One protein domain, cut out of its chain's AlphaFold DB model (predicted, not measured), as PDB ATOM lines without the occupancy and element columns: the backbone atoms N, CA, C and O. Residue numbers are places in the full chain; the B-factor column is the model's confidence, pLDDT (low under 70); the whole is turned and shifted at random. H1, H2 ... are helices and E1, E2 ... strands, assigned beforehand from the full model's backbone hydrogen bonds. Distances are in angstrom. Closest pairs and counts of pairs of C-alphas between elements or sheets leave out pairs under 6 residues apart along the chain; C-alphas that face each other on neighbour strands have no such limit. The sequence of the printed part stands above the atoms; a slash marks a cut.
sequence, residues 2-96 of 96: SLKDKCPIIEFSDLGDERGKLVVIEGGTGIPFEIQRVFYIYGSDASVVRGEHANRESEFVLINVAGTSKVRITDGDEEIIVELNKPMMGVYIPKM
ATOM      1  N   SER A   2     -16.735  36.025  -8.572       92.38
ATOM      2  CA  SER A   2     -17.683  34.981  -8.971       92.38
ATOM      3  C   SER A   2     -18.745  34.785  -7.888       92.38
ATOM      4  O   SER A   2     -18.530  35.163  -6.729       92.38
ATOM      5  N   LEU A   3     -19.874  34.164  -8.224       95.12
ATOM      6  CA  LEU A   3     -20.899  33.815  -7.238       95.12
ATOM      7  C   LEU A   3     -20.343  32.918  -6.120       95.12
ATOM      8  O   LEU A   3     -20.724  33.059  -4.957       95.12
ATOM      9  N   LYS A   4     -19.371  32.059  -6.449       94.19
ATOM     10  CA  LYS A   4     -18.659  31.210  -5.485       94.19
ATOM     11  C   LYS A   4     -17.851  32.014  -4.462       94.19
ATOM     12  O   LYS A   4     -17.784  31.612  -3.305       94.19
ATOM     13  N   ASP A   5     -17.277  33.149  -4.861       95.12
ATOM     14  CA  ASP A   5     -16.544  34.032  -3.941       95.12
ATOM     15  C   ASP A   5     -17.498  34.796  -3.011       95.12
ATOM     16  O   ASP A   5     -17.160  35.064  -1.860       95.12
ATOM     17  N   LYS A   6     -18.696  35.146  -3.505       95.81
ATOM     18  CA  LYS A   6     -19.745  35.814  -2.715       95.81
ATOM     19  C   LYS A   6     -20.413  34.864  -1.714       95.81
ATOM     20  O   LYS A   6     -20.869  35.320  -0.669       95.81
ATOM     21  N   CYS A   7     -20.471  33.570  -2.041       97.12
ATOM     22  CA  CYS A   7     -21.117  32.524  -1.242       97.12
ATOM     23  C   CYS A   7     -20.106  31.456  -0.782       97.12
ATOM     24  O   CYS A   7     -20.188  30.299  -1.212       97.12
ATOM     25  N   PRO A   8     -19.107  31.826   0.042       96.56
ATOM     26  CA  PRO A   8     -18.074  30.913   0.489       96.56
ATOM     27  C   PRO A   8     -18.647  29.772   1.333       96.56
ATOM     28  O   PRO A   8     -19.583  29.937   2.122       96.56
ATOM     29  N   ILE A   9     -18.006  28.613   1.193       97.12
ATOM     30  CA  ILE A   9     -18.144  27.513   2.142       97.12
ATOM     31  C   ILE A   9     -17.350  27.881   3.395       97.12
ATOM     32  O   ILE A   9     -16.191  28.289   3.305       97.12
ATOM     33  N   ILE A  10     -17.983  27.728   4.552       96.44
ATOM     34  CA  ILE A  10     -17.384  27.921   5.867       96.44
ATOM     35  C   ILE A  10     -17.156  26.539   6.475       96.44
ATOM     36  O   ILE A  10     -18.089  25.744   6.579       96.44
ATOM     37  N   GLU A  11     -15.923  26.267   6.888       96.00
ATOM     38  CA  GLU A  11     -15.565  25.069   7.648       96.00
ATOM     39  C   GLU A  11     -15.368  25.468   9.113       96.00
ATOM     40  O   GLU A  11     -14.442  26.205   9.456       96.00
ATOM     41  N   PHE A  12     -16.262  25.000   9.976       96.00
ATOM     42  CA  PHE A  12     -16.192  25.219  11.415       96.00
ATOM     43  C   PHE A  12     -15.244  24.212  12.072       96.00
ATOM     44  O   PHE A  12     -15.043  23.095  11.594       96.00
ATOM     45  N   SER A  13     -14.658  24.595  13.204       94.56
ATOM     46  CA  SER A  13     -13.787  23.697  13.960       94.56
ATOM     47  C   SER A  13     -14.580  22.547  14.587       94.56
ATOM     48  O   SER A  13     -15.581  22.769  15.266       94.56
ATOM     49  N   ASP A  14     -14.094  21.320  14.391       93.69
ATOM     50  CA  ASP A  14     -14.522  20.148  15.155       93.69
ATOM     51  C   ASP A  14     -13.729  20.106  16.466       93.69
ATOM     52  O   ASP A  14     -12.539  19.790  16.485       93.69
ATOM     53  N   LEU A  15     -14.398  20.473  17.555       94.81
ATOM     54  CA  LEU A  15     -13.864  20.545  18.914       94.81
ATOM     55  C   LEU A  15     -14.238  19.298  19.733       94.81
ATOM     56  O   LEU A  15     -14.344  19.360  20.957       94.81
ATOM     57  N   GLY A  16     -14.519  18.184  19.055       92.50
ATOM     58  CA  GLY A  16     -14.854  16.918  19.692       92.50
ATOM     59  C   GLY A  16     -13.702  16.278  20.469       92.50
ATOM     60  O   GLY A  16     -12.525  16.523  20.209       92.50
ATOM     61  N   ASP A  17     -14.070  15.384  21.380       95.25
ATOM     62  CA  ASP A  17     -13.170  14.561  22.186       95.25
ATOM     63  C   ASP A  17     -13.732  13.132  22.322       95.25
ATOM     64  O   ASP A  17     -14.607  12.717  21.555       95.25
ATOM     65  N   GLU A  18     -13.236  12.338  23.272       96.00
ATOM     66  CA  GLU A  18     -13.694  10.965  23.501       96.00
ATOM     67  C   GLU A  18     -15.198  10.836  23.808       96.00
ATOM     68  O   GLU A  18     -15.754   9.743  23.697       96.00
ATOM     69  N   ARG A  19     -15.876  11.932  24.169       96.31
ATOM     70  CA  ARG A  19     -17.309  11.963  24.489       96.31
ATOM     71  C   ARG A  19     -18.180  12.195  23.256       96.31
ATOM     72  O   ARG A  19     -19.387  11.962  23.321       96.31
ATOM     73  N   GLY A  20     -17.602  12.658  22.147       94.69
ATOM     74  CA  GLY A  20     -18.331  12.930  20.912       94.69
ATOM     75  C   GLY A  20     -17.796  14.122  20.124       94.69
ATOM     76  O   GLY A  20     -16.642  14.518  20.246       94.69
ATOM     77  N   LYS A  21     -18.653  14.680  19.266       94.38
ATOM     78  CA  LYS A  21     -18.325  15.771  18.341       94.38
ATOM     79  C   LYS A  21     -19.000  17.064  18.770       94.38
ATOM     80  O   LYS A  21     -20.152  17.035  19.200       94.38
ATOM     81  N   LEU A  22     -18.292  18.182  18.639       95.75
ATOM     82  CA  LEU A  22     -18.781  19.501  19.029       95.75
ATOM     83  C   LEU A  22     -18.364  20.538  17.988       95.75
ATOM     84  O   LEU A  22     -17.193  20.634  17.638       95.75
ATOM     85  N   VAL A  23     -19.329  21.318  17.514       95.44
ATOM     86  CA  VAL A  23     -19.109  22.461  16.625       95.44
ATOM     87  C   VAL A  23     -19.696  23.685  17.313       95.44
ATOM     88  O   VAL A  23     -20.824  23.634  17.805       95.44
ATOM     89  N   VAL A  24     -18.928  24.770  17.360       95.19
ATOM     90  CA  VAL A  24     -19.348  26.050  17.944       95.19
ATOM     91  C   VAL A  24     -19.492  27.070  16.828       95.19
ATOM     92  O   VAL A  24     -18.632  27.174  15.954       95.19
ATOM     93  N   ILE A  25     -20.602  27.804  16.857       95.19
ATOM     94  CA  ILE A  25     -20.945  28.814  15.861       95.19
ATOM     95  C   ILE A  25     -21.287  30.097  16.604       95.19
ATOM     96  O   ILE A  25     -22.252  30.143  17.366       95.19
ATOM     97  N   GLU A  26     -20.502  31.138  16.350       95.31
ATOM     98  CA  GLU A  26     -20.647  32.449  16.977       95.31
ATOM     99  C   GLU A  26     -20.746  33.530  15.898       95.31
ATOM    100  O   GLU A  26     -19.940  33.567  14.955       95.31
ATOM    101  N   GLY A  27     -21.743  34.407  16.047       94.56
ATOM    102  CA  GLY A  27     -21.878  35.610  15.228       94.56
ATOM    103  C   GLY A  27     -20.663  36.521  15.390       94.56
ATOM    104  O   GLY A  27     -20.038  36.552  16.449       94.56
ATOM    105  N   GLY A  28     -20.260  37.181  14.308       90.62
ATOM    106  CA  GLY A  28     -19.094  38.069  14.280       90.62
ATOM    107  C   GLY A  28     -17.721  37.381  14.363       90.62
ATOM    108  O   GLY A  28     -16.714  38.047  14.140       90.62
ATOM    109  N   THR A  29     -17.654  36.070  14.640       87.62
ATOM    110  CA  THR A  29     -16.391  35.306  14.705       87.62
ATOM    111  C   THR A  29     -16.298  34.271  13.584       87.62
ATOM    112  O   THR A  29     -15.420  34.363  12.731       87.62
ATOM    113  N   GLY A  30     -17.211  33.292  13.567       84.56
ATOM    114  CA  GLY A  30     -17.270  32.245  12.534       84.56
ATOM    115  C   GLY A  30     -18.275  32.543  11.418       84.56
ATOM    116  O   GLY A  30     -18.277  31.886  10.381       84.56
ATOM    117  N   ILE A  31     -19.135  33.535  11.639       93.81
ATOM    118  CA  ILE A  31     -20.158  34.006  10.709       93.81
ATOM    119  C   ILE A  31     -19.989  35.524  10.563       93.81
ATOM    120  O   ILE A  31     -19.843  36.199  11.583       93.81
ATOM    121  N   PRO A  32     -20.040  36.097   9.343       92.31
ATOM    122  CA  PRO A  32     -19.757  37.518   9.110       92.31
ATOM    123  C   PRO A  32     -20.881  38.474   9.563       92.31
ATOM    124  O   PRO A  32     -20.936  39.612   9.104       92.31
ATOM    125  N   PHE A  33     -21.781  38.025  10.441       95.62
ATOM    126  CA  PHE A  33     -22.926  38.785  10.933       95.62
ATOM    127  C   PHE A  33     -23.374  38.334  12.328       95.62
ATOM    128  O   PHE A  33     -23.051  37.235  12.784       95.62
ATOM    129  N   GLU A  34     -24.155  39.187  12.992       96.62
ATOM    130  CA  GLU A  34     -24.785  38.892  14.280       96.62
ATOM    131  C   GLU A  34     -25.995  37.968  14.103       96.62
ATOM    132  O   GLU A  34     -26.929  38.268  13.355       96.62
ATOM    133  N   ILE A  35     -26.020  36.851  14.831       96.94
ATOM    134  CA  ILE A  35     -27.096  35.863  14.717       96.94
ATOM    135  C   ILE A  35     -28.337  36.375  15.454       96.94
ATOM    136  O   ILE A  35     -28.431  36.300  16.674       96.94
ATOM    137  N   GLN A  36     -29.324  36.858  14.699       97.38
ATOM    138  CA  GLN A  36     -30.606  37.317  15.256       97.38
ATOM    139  C   GLN A  36     -31.654  36.199  15.365       97.38
ATOM    140  O   GLN A  36     -32.639  36.329  16.090       97.38
ATOM    141  N   ARG A  37     -31.490  35.105  14.610       97.81
ATOM    142  CA  ARG A  37     -32.451  33.997  14.564       97.81
ATOM    143  C   ARG A  37     -31.785  32.701  14.123       97.81
ATOM    144  O   ARG A  37     -31.025  32.695  13.162       97.81
ATOM    145  N   VAL A  38     -32.174  31.603  14.767       97.75
ATOM    146  CA  VAL A  38     -31.834  30.232  14.369       97.75
ATOM    147  C   VAL A  38     -33.127  29.455  14.149       97.75
ATOM    148  O   VAL A  38     -34.071  29.573  14.930       97.75
ATOM    149  N   PHE A  39     -33.185  28.675  13.077       97.31
ATOM    150  CA  PHE A  39     -34.273  27.743  12.797       97.31
ATOM    151  C   PHE A  39     -33.705  26.509  12.097       97.31
ATOM    152  O   PHE A  39     -32.633  26.569  11.498       97.31
ATOM    153  N   TYR A  40     -34.423  25.394  12.168       96.38
ATOM    154  CA  TYR A  40     -34.034  24.156  11.505       96.38
ATOM    155  C   TYR A  40     -35.237  23.522  10.816       96.38
ATOM    156  O   TYR A  40     -36.382  23.667  11.244       96.38
ATOM    157  N   ILE A  41     -34.952  22.823   9.725       95.06
ATOM    158  CA  ILE A  41     -35.923  22.047   8.962       95.06
ATOM    159  C   ILE A  41     -35.562  20.583   9.173       95.06
ATOM    160  O   ILE A  41     -34.395  20.210   9.092       95.06
ATOM    161  N   TYR A  42     -36.559  19.757   9.460       94.44
ATOM    162  CA  TYR A  42     -36.368  18.335   9.719       94.44
ATOM    163  C   TYR A  42     -37.507  17.520   9.106       94.44
ATOM    164  O   TYR A  42     -38.573  18.061   8.809       94.44
ATOM    165  N   GLY A  43     -37.265  16.223   8.891       91.25
ATOM    166  CA  GLY A  43     -38.261  15.307   8.324       91.25
ATOM    167  C   GLY A  43     -38.645  15.620   6.874       91.25
ATOM    168  O   GLY A  43     -39.787  15.400   6.489       91.25
ATOM    169  N   SER A  44     -37.725  16.183   6.086       89.56
ATOM    170  CA  SER A  44     -37.963  16.454   4.665       89.56
ATOM    171  C   SER A  44     -37.660  15.216   3.826       89.56
ATOM    172  O   SER A  44     -36.608  14.602   3.998       89.56
ATOM    173  N   ASP A  45     -38.541  14.895   2.880       91.19
ATOM    174  CA  ASP A  45     -38.280  13.854   1.887       91.19
ATOM    175  C   ASP A  45     -37.218  14.299   0.874       91.19
ATOM    176  O   ASP A  45     -37.087  15.485   0.558       91.19
ATOM    177  N   ALA A  46     -36.496  13.329   0.309       89.19
ATOM    178  CA  ALA A  46     -35.410  13.568  -0.647       89.19
ATOM    179  C   ALA A  46     -35.866  14.228  -1.964       89.19
ATOM    180  O   ALA A  46     -35.046  14.795  -2.681       89.19
ATOM    181  N   SER A  47     -37.159  14.156  -2.295       91.81
ATOM    182  CA  SER A  47     -37.741  14.774  -3.491       91.81
ATOM    183  C   SER A  47     -38.233  16.208  -3.269       91.81
ATOM    184  O   SER A  47     -38.696  16.841  -4.214       91.81
ATOM    185  N   VAL A  48     -38.197  16.716  -2.034       93.19
ATOM    186  CA  VAL A  48     -38.748  18.034  -1.704       93.19
ATOM    187  C   VAL A  48     -37.718  19.123  -1.995       93.19
ATOM    188  O   VAL A  48     -36.619  19.121  -1.446       93.19
ATOM    189  N   VAL A  49     -38.116  20.098  -2.811       93.56
ATOM    190  CA  VAL A  49     -37.357  21.325  -3.080       93.56
ATOM    191  C   VAL A  49     -37.952  22.470  -2.257       93.56
ATOM    192  O   VAL A  49     -39.168  22.552  -2.082       93.56
ATOM    193  N   ARG A  50     -37.097  23.328  -1.685       93.25
ATOM    194  CA  ARG A  50     -37.485  24.470  -0.838       93.25
ATOM    195  C   ARG A  50     -36.603  25.680  -1.126       93.25
ATOM    196  O   ARG A  50     -35.544  25.544  -1.730       93.25
ATOM    197  N   GLY A  51     -37.020  26.839  -0.609       87.25
ATOM    198  CA  GLY A  51     -36.217  28.063  -0.638       87.25
ATOM    199  C   GLY A  51     -36.155  28.730  -2.010       87.25
ATOM    200  O   GLY A  51     -35.205  29.448  -2.275       87.25
ATOM    201  N   GLU A  52     -37.143  28.494  -2.881       93.62
ATOM    202  CA  GLU A  52     -37.243  29.036  -4.247       93.62
ATOM    203  C   GLU A  52     -37.539  30.553  -4.272       93.62
ATOM    204  O   GLU A  52     -38.485  31.020  -4.902       93.62
ATOM    205  N   HIS A  53     -36.754  31.332  -3.531       93.62
ATOM    206  CA  HIS A  53     -36.856  32.778  -3.405       93.62
ATOM    207  C   HIS A  53     -35.499  33.388  -3.019       93.62
ATOM    208  O   HIS A  53     -34.645  32.730  -2.427       93.62
ATOM    209  N   ALA A  54     -35.328  34.676  -3.310       94.31
ATOM    210  CA  ALA A  54     -34.202  35.478  -2.836       94.31
ATOM    211  C   ALA A  54     -34.545  36.191  -1.515       94.31
ATOM    212  O   ALA A  54     -35.701  36.186  -1.076       94.31
ATOM    213  N   ASN A  55     -33.550  36.793  -0.864       94.62
ATOM    214  CA  ASN A  55     -33.736  37.527   0.384       94.62
ATOM    215  C   ASN A  55     -33.016  38.871   0.325       94.62
ATOM    216  O   ASN A  55     -31.799  38.953   0.482       94.62
ATOM    217  N   ARG A  56     -33.813  39.933   0.224       94.06
ATOM    218  CA  ARG A  56     -33.317  41.301   0.065       94.06
ATOM    219  C   ARG A  56     -32.517  41.816   1.265       94.06
ATOM    220  O   ARG A  56     -31.550  42.545   1.093       94.06
ATOM    221  N   GLU A  57     -32.945  41.475   2.480       95.94
ATOM    222  CA  GLU A  57     -32.396  42.060   3.717       95.94
ATOM    223  C   GLU A  57     -31.729  41.037   4.638       95.94
ATOM    224  O   GLU A  57     -30.930  41.412   5.496       95.94
ATOM    225  N   SER A  58     -32.068  39.755   4.487       96.38
ATOM    226  CA  SER A  58     -31.536  38.677   5.320       96.38
ATOM    227  C   SER A  58     -30.366  37.998   4.633       96.38
ATOM    228  O   SER A  58     -30.423  37.693   3.447       96.38
ATOM    229  N   GLU A  59     -29.346  37.712   5.422       97.12
ATOM    230  CA  GLU A  59     -28.224  36.855   5.071       97.12
ATOM    231  C   GLU A  59     -28.299  35.566   5.895       97.12
ATOM    232  O   GLU A  59     -28.906  35.532   6.971       97.12
ATOM    233  N   PHE A  60     -27.742  34.480   5.364       97.38
ATOM    234  CA  PHE A  60     -27.876  33.148   5.943       97.38
ATOM    235  C   PHE A  60     -26.540  32.427   5.975       97.38
ATOM    236  O   PHE A  60     -25.713  32.573   5.080       97.38
ATOM    237  N   VAL A  61     -26.374  31.569   6.976       97.88
ATOM    238  CA  VAL A  61     -25.457  30.436   6.893       97.88
ATOM    239  C   VAL A  61     -26.302  29.176   7.007       97.88
ATOM    240  O   VAL A  61     -26.994  28.985   8.006       97.88
ATOM    241  N   LEU A  62     -26.298  28.347   5.962       97.69
ATOM    242  CA  LEU A  62     -27.029  27.079   5.945       97.69
ATOM    243  C   LEU A  62     -26.086  25.933   6.301       97.69
ATOM    244  O   LEU A  62     -25.006  25.829   5.724       97.69
ATOM    245  N   ILE A  63     -26.509  25.085   7.240       97.31
ATOM    246  CA  ILE A  63     -25.737  23.959   7.782       97.31
ATOM    247  C   ILE A  63     -26.674  22.764   7.926       97.31
ATOM    248  O   ILE A  63     -27.786  22.900   8.442       97.31
ATOM    249  N   ASN A  64     -26.210  21.582   7.527       96.88
ATOM    250  CA  ASN A  64     -26.901  20.336   7.839       96.88
ATOM    251  C   ASN A  64     -26.350  19.755   9.136       96.88
ATOM    252  O   ASN A  64     -25.251  19.212   9.158       96.88
ATOM    253  N   VAL A  65     -27.147  19.802  10.204       93.56
ATOM    254  CA  VAL A  65     -26.813  19.121  11.468       93.56
ATOM    255  C   VAL A  65     -26.761  17.598  11.272       93.56
ATOM    256  O   VAL A  65     -25.956  16.913  11.898       93.56
ATOM    257  N   ALA A  66     -27.601  17.068  10.380       93.50
ATOM    258  CA  ALA A  66     -27.617  15.666   9.987       93.50
ATOM    259  C   ALA A  66     -28.080  15.512   8.531       93.50
ATOM    260  O   ALA A  66     -28.841  16.337   8.022       93.50
ATOM    261  N   GLY A  67     -27.661  14.420   7.890       94.00
ATOM    262  CA  GLY A  67     -28.025  14.106   6.509       94.00
ATOM    263  C   GLY A  67     -27.271  14.942   5.475       94.00
ATOM    264  O   GLY A  67     -26.217  15.513   5.756       94.00
ATOM    265  N   THR A  68     -27.806  14.970   4.256       95.69
ATOM    266  CA  THR A  68     -27.214  15.691   3.128       95.69
ATOM    267  C   THR A  68     -28.269  16.492   2.373       95.69
ATOM    268  O   THR A  68     -29.444  16.124   2.329       95.69
ATOM    269  N   SER A  69     -27.858  17.609   1.780       95.94
ATOM    270  CA  SER A  69     -28.708  18.433   0.922       95.94
ATOM    271  C   SER A  69     -27.853  19.163  -0.111       95.94
ATOM    272  O   SER A  69     -26.638  19.306   0.044       95.94
ATOM    273  N   LYS A  70     -28.494  19.605  -1.193       97.19
ATOM    274  CA  LYS A  70     -27.878  20.456  -2.211       97.19
ATOM    275  C   LYS A  70     -28.523  21.827  -2.146       97.19
ATOM    276  O   LYS A  70     -29.739  21.939  -2.289       97.19
ATOM    277  N   VAL A  71     -27.709  22.854  -1.950       97.62
ATOM    278  CA  VAL A  71     -28.136  24.250  -1.973       97.62
ATOM    279  C   VAL A  71     -27.768  24.817  -3.334       97.62
ATOM    280  O   VAL A  71     -26.590  24.940  -3.664       97.62
ATOM    281  N   ARG A  72     -28.784  25.126  -4.140       97.69
ATOM    282  CA  ARG A  72     -28.622  25.831  -5.412       97.69
ATOM    283  C   ARG A  72     -28.731  27.329  -5.153       97.69
ATOM    284  O   ARG A  72     -29.721  27.765  -4.574       97.69
ATOM    285  N   ILE A  73     -27.726  28.089  -5.570       97.88
ATOM    286  CA  ILE A  73     -27.640  29.539  -5.370       97.88
ATOM    287  C   ILE A  73     -27.435  30.179  -6.737       97.88
ATOM    288  O   ILE A  73     -26.604  29.707  -7.510       97.88
ATOM    289  N   THR A  74     -28.173  31.247  -7.023       96.25
ATOM    290  CA  THR A  74     -28.054  32.010  -8.267       96.25
ATOM    291  C   THR A  74     -28.196  33.501  -7.990       96.25
ATOM    292  O   THR A  74     -28.979  33.887  -7.123       96.25
ATOM    293  N   ASP A  75     -27.451  34.329  -8.724       94.69
ATOM    294  CA  ASP A  75     -27.640  35.786  -8.769       94.69
ATOM    295  C   ASP A  75     -28.366  36.254 -10.044       94.69
ATOM    296  O   ASP A  75     -28.444  37.449 -10.318       94.69
ATOM    297  N   GLY A  76     -28.940  35.312 -10.803       93.94
ATOM    298  CA  GLY A  76     -29.622  35.545 -12.077       93.94
ATOM    299  C   GLY A  76     -28.719  35.382 -13.301       93.94
ATOM    300  O   GLY A  76     -29.225  35.017 -14.361       93.94
ATOM    301  N   ASP A  77     -27.407  35.572 -13.141       94.31
ATOM    302  CA  ASP A  77     -26.411  35.423 -14.209       94.31
ATOM    303  C   ASP A  77     -25.581  34.139 -14.037       94.31
ATOM    304  O   ASP A  77     -25.348  33.404 -14.999       94.31
ATOM    305  N   GLU A  78     -25.157  33.842 -12.806       96.50
ATOM    306  CA  GLU A  78     -24.417  32.633 -12.447       96.50
ATOM    307  C   GLU A  78     -25.258  31.705 -11.558       96.50
ATOM    308  O   GLU A  78     -26.170  32.124 -10.841       96.50
ATOM    309  N   GLU A  79     -24.930  30.411 -11.580       97.12
ATOM    310  CA  GLU A  79     -25.493  29.411 -10.674       97.12
ATOM    311  C   GLU A  79     -24.382  28.523 -10.109       97.12
ATOM    312  O   GLU A  79     -23.488  28.073 -10.830       97.12
ATOM    313  N   ILE A  80     -24.464  28.238  -8.809       97.50
ATOM    314  CA  ILE A  80     -23.626  27.250  -8.133       97.50
ATOM    315  C   ILE A  80     -24.489  26.272  -7.335       97.50
ATOM    316  O   ILE A  80     -25.565  26.611  -6.840       97.50
ATOM    317  N   ILE A  81     -23.980  25.053  -7.169       97.94
ATOM    318  CA  ILE A  81     -24.568  24.041  -6.290       97.94
ATOM    319  C   ILE A  81     -23.547  23.693  -5.213       97.94
ATOM    320  O   ILE A  81     -22.442  23.245  -5.520       97.94
ATOM    321  N   VAL A  82     -23.937  23.871  -3.952       97.94
ATOM    322  CA  VAL A  82     -23.145  23.483  -2.783       97.94
ATOM    323  C   VAL A  82     -23.777  22.256  -2.139       97.94
ATOM    324  O   VAL A  82     -24.954  22.265  -1.784       97.94
ATOM    325  N   GLU A  83     -23.002  21.184  -1.993       97.62
ATOM    326  CA  GLU A  83     -23.426  19.991  -1.261       97.62
ATOM    327  C   GLU A  83     -23.060  20.137   0.217       97.62
ATOM    328  O   GLU A  83     -21.884  20.143   0.568       97.62
ATOM    329  N   LEU A  84     -24.065  20.239   1.085       97.62
ATOM    330  CA  LEU A  84     -23.879  20.227   2.533       97.62
ATOM    331  C   LEU A  84     -24.046  18.790   3.017       97.62
ATOM    332  O   LEU A  84     -25.164  18.281   3.086       97.62
ATOM    333  N   ASN A  85     -22.947  18.111   3.332       96.88
ATOM    334  CA  ASN A  85     -22.968  16.703   3.749       96.88
ATOM    335  C   ASN A  85     -22.189  16.422   5.039       96.88
ATOM    336  O   ASN A  85     -21.998  15.263   5.411       96.88
ATOM    337  N   LYS A  86     -21.756  17.476   5.737       96.25
ATOM    338  CA  LYS A  86     -21.046  17.377   7.009       96.25
ATOM    339  C   LYS A  86     -21.538  18.431   8.007       96.25
ATOM    340  O   LYS A  86     -21.822  19.553   7.591       96.25
ATOM    341  N   PRO A  87     -21.564  18.117   9.315       95.81
ATOM    342  CA  PRO A  87     -22.087  19.020  10.342       95.81
ATOM    343  C   PRO A  87     -21.200  20.238  10.621       95.81
ATOM    344  O   PRO A  87     -21.687  21.231  11.152       95.81
ATOM    345  N   MET A  88     -19.911  20.179  10.270       95.94
ATOM    346  CA  MET A  88     -18.986  21.308  10.397       95.94
ATOM    347  C   MET A  88     -18.921  22.186   9.142       95.94
ATOM    348  O   MET A  88     -18.160  23.143   9.122       95.94
ATOM    349  N   MET A  89     -19.701  21.880   8.103       97.06
ATOM    350  CA  MET A  89     -19.710  22.636   6.855       97.06
ATOM    351  C   MET A  89     -20.955  23.522   6.784       97.06
ATOM    352  O   MET A  89     -22.080  23.051   6.971       97.06
ATOM    353  N   GLY A  90     -20.757  24.796   6.461       97.38
ATOM    354  CA  GLY A  90     -21.824  25.738   6.149       97.38
ATOM    355  C   GLY A  90     -21.609  26.429   4.810       97.38
ATOM    356  O   GLY A  90     -20.494  26.490   4.301       97.38
ATOM    357  N   VAL A  91     -22.674  26.987   4.241       97.94
ATOM    358  CA  VAL A  91     -22.580  27.920   3.108       97.94
ATOM    359  C   VAL A  91     -23.129  29.274   3.520       97.94
ATOM    360  O   VAL A  91     -24.257  29.356   4.009       97.94
ATOM    361  N   TYR A  92     -22.328  30.323   3.338       97.81
ATOM    362  CA  TYR A  92     -22.779  31.698   3.509       97.81
ATOM    363  C   TYR A  92     -23.543  32.159   2.268       97.81
ATOM    364  O   TYR A  92     -23.096  31.950   1.143       97.81
ATOM    365  N   ILE A  93     -24.693  32.792   2.481       97.38
ATOM    366  CA  ILE A  93     -25.524  33.396   1.444       97.38
ATOM    367  C   ILE A  93     -25.753  34.855   1.853       97.38
ATOM    368  O   ILE A  93     -26.470  35.094   2.833       97.38
ATOM    369  N   PRO A  94     -25.146  35.829   1.153       96.19
ATOM    370  CA  PRO A  94     -25.380  37.240   1.423       96.19
ATOM    371  C   PRO A  94     -26.804  37.645   1.028       96.19
ATOM    372  O   PRO A  94     -27.568  36.873   0.448       96.19
ATOM    373  N   LYS A  95     -27.140  38.900   1.306       95.00
ATOM    374  CA  LYS A  95     -28.350  39.550   0.795       95.00
ATOM    375  C   LYS A  95     -28.342  39.541  -0.738       95.00
ATOM    376  O   LYS A  95     -27.335  39.930  -1.338       95.00
ATOM    377  N   MET A  96     -29.448  39.113  -1.348       87.38
ATOM    378  CA  MET A  96     -29.636  39.014  -2.804       87.38
ATOM    379  C   MET A  96     -31.036  39.458  -3.218       87.38
ATOM    380  O   MET A  96     -32.007  39.140  -2.489       87.38
TER     381      MET A  96
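This is residues 2 to 96 of the 96 residues of the protein "FdtA domain-containing protein" of Holdemanella porci (UniProt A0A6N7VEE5). With little regular structure, a small sheet, E1-E5-E2, and the hairpin of E3 and E4 beside it make the core; H1 sits near one end, and residues 12 to 59 run as wide loops with no named element. The 95 printed residues hold 28 in named elements, mostly strand, in the order H1 E1 E2 E3 E4 E5; both sheets are antiparallel. The whole is compact, radius of gyration of the C-alphas 14.0 A, spans 46 by 33 by 24 A.

H1, residues 3 to 6, too short for an O i to N i+4 pair, only grazes the three-stranded sheet. E1, residues 9 to 11, pairs with E5, residues 89 to 93, N 10 and O 90 being 2.8 A apart. E2, residues 60 to 63, is E5's other neighbour, with N 93 and O 60 at 2.8 A. In the hairpin of E3, residues 69 to 74, and E4, residues 79 to 84, N 71 and O 82 are 2.8 A apart. The closest C-alphas of E4 and E5, Leu 84 and Gly 90, are 6.9 A apart.

H1 begins at C-alpha 3 (-20.899, 33.815, -7.238). E3 is 16.4 A long, E4 16.2 A. E5 ends at C-alpha 93 (-25.524, 33.396, 1.444).

The C-alphas farthest apart, Glu 18 and Asp 77, are 46.7 A apart. The printed part has no cut; the E1 to E2 link is long. No printed residue is under 70 in pLDDT.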